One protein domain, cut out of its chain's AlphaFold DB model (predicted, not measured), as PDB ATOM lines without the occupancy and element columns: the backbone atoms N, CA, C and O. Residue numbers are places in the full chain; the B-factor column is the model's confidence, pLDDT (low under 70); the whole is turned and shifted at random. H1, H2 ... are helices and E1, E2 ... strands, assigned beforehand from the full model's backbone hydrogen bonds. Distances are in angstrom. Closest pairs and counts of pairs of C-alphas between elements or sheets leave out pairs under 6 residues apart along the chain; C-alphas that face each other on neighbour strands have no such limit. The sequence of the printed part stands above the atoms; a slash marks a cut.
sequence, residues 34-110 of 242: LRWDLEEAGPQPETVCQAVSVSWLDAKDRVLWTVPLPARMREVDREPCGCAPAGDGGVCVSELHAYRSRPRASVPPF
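Overview. This is residues 34 to 110 of the 242 residues of an uncharacterized protein of Pyxidicoccus fallax (UniProt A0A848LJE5). A strongly twisted, three-stranded ribbon, E1 to E3, has the short helix H1 beside E2 and the helix H2 near E1; a long loop, residues 77 to 93, reaches out to Gly 87 at one end of the domain. The strands form a meander, each the antiparallel neighbour of the one before, in the order E1, E2, E3. The printed part has 77 residues, with three named strands and then two named helices; the class is mixed, with 38 residues, under half, in named elements. The whole is only just compact, close to loose, with a radius of gyration of the C-alphas of 13.6 A, and elongated, spanning 43 by 26 by 17 A.

Arrangement. Start with E1, residues 34 to 41, which makes a hairpin with E2, residues 48 to 57; look for N 37 and O 53, 2.9 A apart. E2 bends by 56 degrees at residue 53 and makes a second hairpin with E3, residues 63 to 68, where N 54 and O 67 are 2.9 A apart. H1, residues 71 to 76, stands at the sheet's level and touches E2, the closest C-alphas being those of Ala 51 and Arg 74, 5.9 A apart. Residues 79 to 80 pair antiparallel with residues 48 to 49 of E2. H2, residues 94 to 101, only grazes the sheet and is apart from H1. Every O i to N i+4 pair is within hydrogen-bond range in H2, and 1 of 2 in H1.

Along the chain. Find C-alpha 34 at (-59.280, -45.595, 36.759), where E1 begins its 22.3 A. E2 spans 25.1 A, E3 13.7 A, H1 9.0 A and H2 10.5 A, ending at C-alpha 101, (-50.859, -53.460, 27.649).

Size, cuts and confidence. The C-alphas farthest apart, of Leu 64 and Gly 87, are 43.5 A apart. The printed part has no cut; H1 to H2 is a long link. Look for pLDDT under 70 at residues 44 to 45 and 76 to 93.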
ATOM      1  N   LEU A  34     -59.997 -46.809  37.135       94.56
ATOM      2  CA  LEU A  34     -59.280 -45.595  36.759       94.56
ATOM      3  C   LEU A  34     -58.180 -45.940  35.750       94.56
ATOM      4  O   LEU A  34     -57.325 -46.776  36.037       94.56
ATOM      5  N   ARG A  35     -58.178 -45.265  34.601       95.44
ATOM      6  CA  ARG A  35     -57.110 -45.312  33.602       95.44
ATOM      7  C   ARG A  35     -56.360 -43.986  33.602       95.44
ATOM      8  O   ARG A  35     -56.945 -42.936  33.401       95.44
ATOM      9  N   TRP A  36     -55.057 -44.054  33.779       94.06
ATOM     10  CA  TRP A  36     -54.097 -42.993  33.510       94.06
ATOM     11  C   TRP A  36     -53.831 -42.899  32.013       94.06
ATOM     12  O   TRP A  36     -53.471 -43.905  31.388       94.06
ATOM     13  N   ASP A  37     -54.006 -41.708  31.460       92.88
ATOM     14  CA  ASP A  37     -53.604 -41.395  30.097       92.88
ATOM     15  C   ASP A  37     -52.184 -40.819  30.145       92.88
ATOM     16  O   ASP A  37     -51.872 -39.945  30.961       92.88
ATOM     17  N   LEU A  38     -51.314 -41.366  29.300       90.06
ATOM     18  CA  LEU A  38     -49.886 -41.068  29.280       90.06
ATOM     19  C   LEU A  38     -49.542 -40.288  28.013       90.06
ATOM     20  O   LEU A  38     -50.019 -40.636  26.934       90.06
ATOM     21  N   GLU A  39     -48.670 -39.298  28.143       88.69
ATOM     22  CA  GLU A  39     -48.064 -38.576  27.029       88.69
ATOM     23  C   GLU A  39     -46.565 -38.881  26.977       88.69
ATOM     24  O   GLU A  39     -45.905 -39.020  28.009       88.69
ATOM     25  N   GLU A  40     -46.039 -38.994  25.761       85.75
ATOM     26  CA  GLU A  40     -44.608 -39.100  25.504       85.75
ATOM     27  C   GLU A  40     -44.064 -37.704  25.194       85.75
ATOM     28  O   GLU A  40     -44.513 -37.058  24.248       85.75
ATOM     29  N   ALA A  41     -43.108 -37.228  25.987       79.00
ATOM     30  CA  ALA A  41     -42.496 -35.917  25.813       79.00
ATOM     31  C   ALA A  41     -40.989 -36.043  25.560       79.00
ATOM     32  O   ALA A  41     -40.310 -36.836  26.202       79.00
ATOM     33  N   GLY A  42     -40.452 -35.219  24.656       77.25
ATOM     34  CA  GLY A  42     -39.014 -35.132  24.375       77.25
ATOM     35  C   GLY A  42     -38.523 -35.975  23.183       77.25
ATOM     36  O   GLY A  42     -39.202 -36.910  22.747       77.25
ATOM     37  N   PRO A  43     -37.351 -35.630  22.616       73.94
ATOM     38  CA  PRO A  43     -36.763 -36.342  21.482       73.94
ATOM     39  C   PRO A  43     -36.243 -37.725  21.899       73.94
ATOM     40  O   PRO A  43     -35.788 -37.913  23.023       73.94
ATOM     41  N   GLN A  44     -36.254 -38.701  20.988       66.44
ATOM     42  CA  GLN A  44     -35.583 -39.981  21.238       66.44
ATOM     43  C   GLN A  44     -34.056 -39.790  21.333       66.44
ATOM     44  O   GLN A  44     -33.508 -39.006  20.554       66.44
ATOM     45  N   PRO A  45     -33.350 -40.514  22.230       67.00
ATOM     46  CA  PRO A  45     -33.831 -41.568  23.139       67.00
ATOM     47  C   PRO A  45     -34.327 -41.062  24.511       67.00
ATOM     48  O   PRO A  45     -34.659 -41.872  25.373       67.00
ATOM     49  N   GLU A  46     -34.384 -39.747  24.723       70.31
ATOM     50  CA  GLU A  46     -34.740 -39.088  25.992       70.31
ATOM     51  C   GLU A  46     -36.254 -38.939  26.205       70.31
ATOM     52  O   GLU A  46     -36.695 -38.174  27.062       70.31
ATOM     53  N   THR A  47     -37.070 -39.652  25.428       74.44
ATOM     54  CA  THR A  47     -38.524 -39.593  25.547       74.44
ATOM     55  C   THR A  47     -38.946 -40.015  26.956       74.44
ATOM     56  O   THR A  47     -38.657 -41.135  27.382       74.44
ATOM     57  N   VAL A  48     -39.638 -39.129  27.672       78.88
ATOM     58  CA  VAL A  48     -40.180 -39.353  29.018       78.88
ATOM     59  C   VAL A  48     -41.688 -39.538  28.980       78.88
ATOM     60  O   VAL A  48     -42.382 -38.921  28.171       78.88
ATOM     61  N   CYS A  49     -42.191 -40.409  29.848       80.69
ATOM     62  CA  CYS A  49     -43.596 -40.774  29.919       80.69
ATOM     63  C   CYS A  49     -44.210 -40.124  31.133       80.69
ATOM     64  O   CYS A  49     -43.920 -40.534  32.251       80.69
ATOM     65  N   GLN A  50     -45.083 -39.157  30.891       84.12
ATOM     66  CA  GLN A  50     -45.785 -38.433  31.938       84.12
ATOM     67  C   GLN A  50     -47.268 -38.796  31.911       84.12
ATOM     68  O   GLN A  50     -47.873 -38.902  30.841       84.12
ATOM     69  N   ALA A  51     -47.882 -38.971  33.078       88.88
ATOM     70  CA  ALA A  51     -49.335 -38.977  33.140       88.88
ATOM     71  C   ALA A  51     -49.864 -37.560  32.935       88.88
ATOM     72  O   ALA A  51     -49.365 -36.616  33.541       88.88
ATOM     73  N   VAL A  52     -50.899 -37.409  32.112       93.31
ATOM     74  CA  VAL A  52     -51.488 -36.093  31.803       93.31
ATOM     75  C   VAL A  52     -52.932 -35.965  32.255       93.31
ATOM     76  O   VAL A  52     -53.380 -34.868  32.591       93.31
ATOM     77  N   SER A  53     -53.651 -37.079  32.312       95.88
ATOM     78  CA  SER A  53     -55.025 -37.139  32.790       95.88
ATOM     79  C   SER A  53     -55.335 -38.491  33.411       95.88
ATOM     80  O   SER A  53     -54.635 -39.486  33.202       95.88
ATOM     81  N   VAL A  54     -56.421 -38.521  34.172       96.31
ATOM     82  CA  VAL A  54     -57.060 -39.753  34.622       96.31
ATOM     83  C   VAL A  54     -58.484 -39.810  34.094       96.31
ATOM     84  O   VAL A  54     -59.231 -38.834  34.132       96.31
ATOM     85  N   SER A  55     -58.856 -40.978  33.606       97.19
ATOM     86  CA  SER A  55     -60.156 -41.294  33.043       97.19
ATOM     87  C   SER A  55     -60.819 -42.370  33.893       97.19
ATOM     88  O   SER A  55     -60.188 -43.363  34.253       97.19
ATOM     89  N   TRP A  56     -62.100 -42.206  34.206       96.56
ATOM     90  CA  TRP A  56     -62.890 -43.240  34.874       96.56
ATOM     91  C   TRP A  56     -63.700 -44.004  33.843       96.56
ATOM     92  O   TRP A  56     -64.497 -43.418  33.109       96.56
ATOM     93  N   LEU A  57     -63.468 -45.308  33.766       96.31
ATOM     94  CA  LEU A  57     -64.087 -46.177  32.777       96.31
ATOM     95  C   LEU A  57     -65.062 -47.116  33.470       96.31
ATOM     96  O   LEU A  57     -64.793 -47.579  34.575       96.31
ATOM     97  N   ASP A  58     -66.176 -47.433  32.818       94.94
ATOM     98  CA  ASP A  58     -67.094 -48.466  33.298       94.94
ATOM     99  C   ASP A  58     -66.565 -49.892  33.033       94.94
ATOM    100  O   ASP A  58     -65.434 -50.108  32.598       94.94
ATOM    101  N   ALA A  59     -67.388 -50.905  33.307       92.38
ATOM    102  CA  ALA A  59     -67.064 -52.314  33.075       92.38
ATOM    103  C   ALA A  59     -66.793 -52.681  31.602       92.38
ATOM    104  O   ALA A  59     -66.221 -53.733  31.334       92.38
ATOM    105  N   LYS A  60     -67.249 -51.848  30.660       94.38
ATOM    106  CA  LYS A  60     -67.175 -52.048  29.206       94.38
ATOM    107  C   LYS A  60     -66.147 -51.117  28.555       94.38
ATOM    108  O   LYS A  60     -66.243 -50.853  27.361       94.38
ATOM    109  N   ASP A  61     -65.221 -50.578  29.347       93.56
ATOM    110  CA  ASP A  61     -64.184 -49.636  28.910       93.56
ATOM    111  C   ASP A  61     -64.725 -48.322  28.318       93.56
ATOM    112  O   ASP A  61     -64.008 -47.607  27.614       93.56
ATOM    113  N   ARG A  62     -65.974 -47.947  28.624       96.06
ATOM    114  CA  ARG A  62     -66.500 -46.638  28.220       96.06
ATOM    115  C   ARG A  62     -66.024 -45.579  29.199       96.06
ATOM    116  O   ARG A  62     -66.245 -45.715  30.401       96.06
ATOM    117  N   VAL A  63     -65.415 -44.520  28.675       97.25
ATOM    118  CA  VAL A  63     -65.006 -43.351  29.462       97.25
ATOM    119  C   VAL A  63     -66.256 -42.620  29.946       97.25
ATOM    120  O   VAL A  63     -67.063 -42.162  29.141       97.25
ATOM    121  N   LEU A  64     -66.423 -42.538  31.263       97.25
ATOM    122  CA  LEU A  64     -67.500 -41.791  31.909       97.25
ATOM    123  C   LEU A  64     -67.111 -40.325  32.104       97.25
ATOM    124  O   LEU A  64     -67.935 -39.437  31.912       97.25
ATOM    125  N   TRP A  65     -65.851 -40.080  32.460       98.19
ATOM    126  CA  TRP A  65     -65.254 -38.751  32.541       98.19
ATOM    127  C   TRP A  65     -63.730 -38.844  32.456       98.19
ATOM    128  O   TRP A  65     -63.144 -39.894  32.732       98.19
ATOM    129  N   THR A  66     -63.109 -37.717  32.117       98.25
ATOM    130  CA  THR A  66     -61.658 -37.519  32.086       98.25
ATOM    131  C   THR A  66     -61.323 -36.219  32.800       98.25
ATOM    132  O   THR A  66     -61.996 -35.209  32.603       98.25
ATOM    133  N   VAL A  67     -60.282 -36.250  33.626       97.69
ATOM    134  CA  VAL A  67     -59.810 -35.109  34.411       97.69
ATOM    135  C   VAL A  67     -58.327 -34.901  34.121       97.69
ATOM    136  O   VAL A  67     -57.553 -35.848  34.290       97.69
ATOM    137  N   PRO A  68     -57.903 -33.697  33.695       97.25
ATOM    138  CA  PRO A  68     -56.484 -33.393  33.573       97.25
ATOM    139  C   PRO A  68     -55.819 -33.431  34.951       97.25
ATOM    140  O   PRO A  68     -56.371 -32.932  35.933       97.25
ATOM    141  N   LEU A  69     -54.625 -34.013  35.024       95.62
ATOM    142  CA  LEU A  69     -53.852 -34.033  36.258       95.62
ATOM    143  C   LEU A  69     -53.300 -32.630  36.570       95.62
ATOM    144  O   LEU A  69     -52.851 -31.922  35.658       95.62
ATOM    145  N   PRO A  70     -53.278 -32.223  37.853       95.94
ATOM    146  CA  PRO A  70     -52.616 -30.994  38.278       95.94
ATOM    147  C   PRO A  70     -51.158 -30.943  37.811       95.94
ATOM    148  O   PRO A  70     -50.487 -31.970  37.740       95.94
ATOM    149  N   ALA A  71     -50.638 -29.742  37.529       92.94
ATOM    150  CA  ALA A  71     -49.268 -29.561  37.031       92.94
ATOM    151  C   ALA A  71     -48.216 -30.283  37.891       92.94
ATOM    152  O   ALA A  71     -47.370 -30.983  37.348       92.94
ATOM    153  N   ARG A  72     -48.341 -30.217  39.223       93.06
ATOM    154  CA  ARG A  72     -47.419 -30.897  40.146       93.06
ATOM    155  C   ARG A  72     -47.379 -32.423  39.989       93.06
ATOM    156  O   ARG A  72     -46.314 -32.995  40.164       93.06
ATOM    157  N   MET A  73     -48.496 -33.063  39.628       91.56
ATOM    158  CA  MET A  73     -48.537 -34.512  39.392       91.56
ATOM    159  C   MET A  73     -47.908 -34.856  38.037       91.56
ATOM    160  O   MET A  73     -47.303 -35.903  37.874       91.56
ATOM    161  N   ARG A  74     -47.986 -33.941  37.064       87.94
ATOM    162  CA  ARG A  74     -47.353 -34.115  35.746       87.94
ATOM    163  C   ARG A  74     -45.833 -33.915  35.790       87.94
ATOM    164  O   ARG A  74     -45.111 -34.505  34.997       87.94
ATOM    165  N   GLU A  75     -45.345 -33.062  36.691       78.00
ATOM    166  CA  GLU A  75     -43.926 -32.683  36.789       78.00
ATOM    167  C   GLU A  75     -43.049 -33.717  37.505       78.00
ATOM    168  O   GLU A  75     -41.865 -33.826  37.181       78.00
ATOM    169  N   VAL A  76     -43.603 -34.455  38.470       63.91
ATOM    170  CA  VAL A  76     -42.840 -35.424  39.278       63.91
ATOM    171  C   VAL A  76     -42.537 -36.713  38.502       63.91
ATOM    172  O   VAL A  76     -41.544 -37.384  38.781       63.91
ATOM    173  N   ASP A  77     -43.309 -36.988  37.452       57.44
ATOM    174  CA  ASP A  77     -43.348 -38.285  36.777       57.44
ATOM    175  C   ASP A  77     -42.625 -38.263  35.427       57.44
ATOM    176  O   ASP A  77     -43.142 -38.721  34.410       57.44
ATOM    177  N   ARG A  78     -41.408 -37.713  35.388       60.50
ATOM    178  CA  ARG A  78     -40.540 -37.807  34.203       60.50
ATOM    179  C   ARG A  78     -39.683 -39.065  34.273       60.50
ATOM    180  O   ARG A  78     -38.475 -38.994  34.493       60.50
ATOM    181  N   GLU A  79     -40.310 -40.221  34.089       62.75
ATOM    182  CA  GLU A  79     -39.582 -41.475  33.873       62.75
ATOM    183  C   GLU A  79     -39.309 -41.688  32.376       62.75
ATOM    184  O   GLU A  79     -40.143 -41.315  31.547       62.75
ATOM    185  N   PRO A  80     -38.177 -42.298  31.984       61.72
ATOM    186  CA  PRO A  80     -37.941 -42.668  30.591       61.72
ATOM    187  C   PRO A  80     -39.072 -43.563  30.052       61.72
ATOM    188  O   PRO A  80     -39.345 -44.630  30.600       61.72
ATOM    189  N   CYS A  81     -39.718 -43.155  28.953       59.28
ATOM    190  CA  CYS A  81     -40.693 -43.974  28.219       59.28
ATOM    191  C   CYS A  81     -40.057 -45.213  27.594       59.28
ATOM    192  O   CYS A  81     -40.720 -46.230  27.377       59.28
ATOM    193  N   GLY A  82     -38.794 -45.076  27.187       53.72
ATOM    194  CA  GLY A  82     -38.104 -46.055  26.369       53.72
ATOM    195  C   GLY A  82     -37.461 -47.158  27.197       53.72
ATOM    196  O   GLY A  82     -36.768 -46.901  28.178       53.72
ATOM    197  N   CYS A  83     -37.580 -48.396  26.717       53.22
ATOM    198  CA  CYS A  83     -36.522 -49.371  26.928       53.22
ATOM    199  C   CYS A  83     -35.317 -48.884  26.113       53.22
ATOM    200  O   CYS A  83     -35.258 -49.121  24.907       53.22
ATOM    201  N   ALA A  84     -34.381 -48.154  26.717       46.25
ATOM    202  CA  ALA A  84     -33.129 -47.894  26.019       46.25
ATOM    203  C   ALA A  84     -32.441 -49.253  25.779       46.25
ATOM    204  O   ALA A  84     -32.298 -50.024  26.736       46.25
ATOM    205  N   PRO A  85     -32.006 -49.583  24.548       44.28
ATOM    206  CA  PRO A  85     -31.105 -50.701  24.326       44.28
ATOM    207  C   PRO A  85     -29.733 -50.314  24.890       44.28
ATOM    208  O   PRO A  85     -28.811 -49.960  24.164       44.28
ATOM    209  N   ALA A  86     -29.594 -50.335  26.214       42.34
ATOM    210  CA  ALA A  86     -28.287 -50.471  26.825       42.34
ATOM    211  C   ALA A  86     -27.820 -51.893  26.496       42.34
ATOM    212  O   ALA A  86     -28.563 -52.847  26.750       42.34
ATOM    213  N   GLY A  87     -26.641 -52.029  25.880       40.38
ATOM    214  CA  GLY A  87     -26.045 -53.327  25.555       40.38
ATOM    215  C   GLY A  87     -26.261 -54.347  26.679       40.38
ATOM    216  O   GLY A  87     -26.063 -54.034  27.849       40.38
ATOM    217  N   ASP A  88     -26.759 -55.525  26.309       36.38
ATOM    218  CA  ASP A  88     -27.013 -56.702  27.151       36.38
ATOM    219  C   ASP A  88     -27.835 -56.518  28.450       36.38
ATOM    220  O   ASP A  88     -27.927 -57.455  29.244       36.38
ATOM    221  N   GLY A  89     -28.499 -55.375  28.669       37.88
ATOM    222  CA  GLY A  89     -29.181 -55.127  29.946       37.88
ATOM    223  C   GLY A  89     -30.159 -53.955  29.997       37.88
ATOM    224  O   GLY A  89     -30.344 -53.383  31.068       37.88
ATOM    225  N   GLY A  90     -30.777 -53.574  28.875       39.22
ATOM    226  CA  GLY A  90     -31.787 -52.512  28.842       39.22
ATOM    227  C   GLY A  90     -32.902 -52.735  29.869       39.22
ATOM    228  O   GLY A  90     -33.705 -53.661  29.743       39.22
ATOM    229  N   VAL A  91     -32.964 -51.877  30.890       46.44
ATOM    230  CA  VAL A  91     -34.059 -51.856  31.861       46.44
ATOM    231  C   VAL A  91     -35.248 -51.202  31.170       46.44
ATOM    232  O   VAL A  91     -35.389 -49.984  31.150       46.44
ATOM    233  N   CYS A  92     -36.108 -52.015  30.562       53.81
ATOM    234  CA  CYS A  92     -37.476 -51.579  30.334       53.81
ATOM    235  C   CYS A  92     -38.063 -51.148  31.678       53.81
ATOM    236  O   CYS A  92     -37.952 -51.899  32.653       53.81
ATOM    237  N   VAL A  93     -38.781 -50.022  31.723       65.31
ATOM    238  CA  VAL A  93     -39.771 -49.806  32.785       65.31
ATOM    239  C   VAL A  93     -40.918 -50.783  32.504       65.31
ATOM    240  O   VAL A  93     -41.954 -50.442  31.936       65.31
ATOM    241  N   SER A  94     -40.682 -52.064  32.793       71.25
ATOM    242  CA  SER A  94     -41.587 -53.186  32.532       71.25
ATOM    243  C   SER A  94     -42.966 -52.946  33.144       71.25
ATOM    244  O   SER A  94     -43.966 -53.378  32.577       71.25
ATOM    245  N   GLU A  95     -43.022 -52.179  34.237       76.69
ATOM    246  CA  GLU A  95     -44.239 -51.702  34.893       76.69
ATOM    247  C   GLU A  95     -45.080 -50.793  33.966       76.69
ATOM    248  O   GLU A  95     -46.293 -50.985  33.862       76.69
ATOM    249  N   LEU A  96     -44.464 -49.876  33.210       80.06
ATOM    250  CA  LEU A  96     -45.178 -48.976  32.294       80.06
ATOM    251  C   LEU A  96     -45.668 -49.696  31.032       80.06
ATOM    252  O   LEU A  96     -46.794 -49.479  30.580       80.06
ATOM    253  N   HIS A  97     -44.847 -50.591  30.477       81.88
ATOM    254  CA  HIS A  97     -45.271 -51.449  29.368       81.88
ATOM    255  C   HIS A  97     -46.421 -52.377  29.798       81.88
ATOM    256  O   HIS A  97     -47.428 -52.496  29.093       81.88
ATOM    257  N   ALA A  98     -46.313 -52.995  30.982       84.12
ATOM    258  CA  ALA A  98     -47.392 -53.784  31.568       84.12
ATOM    259  C   ALA A  98     -48.673 -52.946  31.698       84.12
ATOM    260  O   ALA A  98     -49.730 -53.402  31.257       84.12
ATOM    261  N   TYR A  99     -48.553 -51.701  32.165       87.56
ATOM    262  CA  TYR A  99     -49.655 -50.750  32.242       87.56
ATOM    263  C   TYR A  99     -50.321 -50.446  30.903       87.56
ATOM    264  O   TYR A  99     -51.531 -50.639  30.769       87.56
ATOM    265  N   ARG A 100     -49.551 -50.070  29.881       86.69
ATOM    266  CA  ARG A 100     -50.089 -49.808  28.536       86.69
ATOM    267  C   ARG A 100     -50.809 -51.023  27.951       86.69
ATOM    268  O   ARG A 100     -51.851 -50.873  27.322       86.69
ATOM    269  N   SER A 101     -50.276 -52.223  28.180       88.50
ATOM    270  CA  SER A 101     -50.859 -53.460  27.649       88.50
ATOM    271  C   SER A 101     -52.105 -53.936  28.408       88.50
ATOM    272  O   SER A 101     -52.981 -54.565  27.814       88.50
ATOM    273  N   ARG A 102     -52.188 -53.689  29.725       89.06
ATOM    274  CA  ARG A 102     -53.242 -54.212  30.613       89.06
ATOM    275  C   ARG A 102     -53.573 -53.214  31.736       89.06
ATOM    276  O   ARG A 102     -53.343 -53.525  32.911       89.06
ATOM    277  N   PRO A 103     -54.185 -52.057  31.427       89.12
ATOM    278  CA  PRO A 103     -54.397 -50.978  32.399       89.12
ATOM    279  C   PRO A 103     -55.357 -51.349  33.543       89.12
ATOM    280  O   PRO A 103     -55.326 -50.732  34.598       89.12
ATOM    281  N   ARG A 104     -56.192 -52.385  33.374       89.31
ATOM    282  CA  ARG A 104     -57.041 -52.938  34.449       89.31
ATOM    283  C   ARG A 104     -56.277 -53.800  35.455       89.31
ATOM    284  O   ARG A 104     -56.727 -53.970  36.582       89.31
ATOM    285  N   ALA A 105     -55.171 -54.404  35.028       85.06
ATOM    286  CA  ALA A 105     -54.425 -55.394  35.804       85.06
ATOM    287  C   ALA A 105     -53.120 -54.832  36.388       85.06
ATOM    288  O   ALA A 105     -52.322 -55.583  36.943       85.06
ATOM    289  N   SER A 106     -52.872 -53.535  36.225       83.44
ATOM    290  CA  SER A 106     -51.619 -52.899  36.613       83.44
ATOM    291  C   SER A 106     -51.836 -51.426  36.931       83.44
ATOM    292  O   SER A 106     -52.846 -50.830  36.563       83.44
ATOM    293  N   VAL A 107     -50.886 -50.855  37.658       82.25
ATOM    294  CA  VAL A 107     -50.889 -49.459  38.084       82.25
ATOM    295  C   VAL A 107     -49.571 -48.853  37.606       82.25
ATOM    296  O   VAL A 107     -48.548 -49.536  37.712       82.25
ATOM    297  N   PRO A 108     -49.559 -47.623  37.072       83.06
ATOM    298  CA  PRO A 108     -48.309 -46.990  36.675       83.06
ATOM    299  C   PRO A 108     -47.334 -46.817  37.860       83.06
ATOM    300  O   PRO A 108     -47.783 -46.643  38.999       83.06
ATOM    301  N   PRO A 109     -46.011 -46.817  37.610       78.31
ATOM    302  CA  PRO A 109     -44.971 -46.831  38.653       78.31
ATOM    303  C   PRO A 109     -44.955 -45.586  39.558       78.31
ATOM    304  O   PRO A 109     -44.568 -45.658  40.734       78.31
ATOM    305  N   PHE A 110     -45.420 -44.453  39.033       81.38
ATOM    306  CA  PHE A 110     -45.466 -43.170  39.730       81.38
ATOM    307  C   PHE A 110     -46.615 -43.037  40.744       81.38
ATOM    308  O   PHE A 110     -46.578 -42.202  41.649       81.38
TER     309      PHE A 110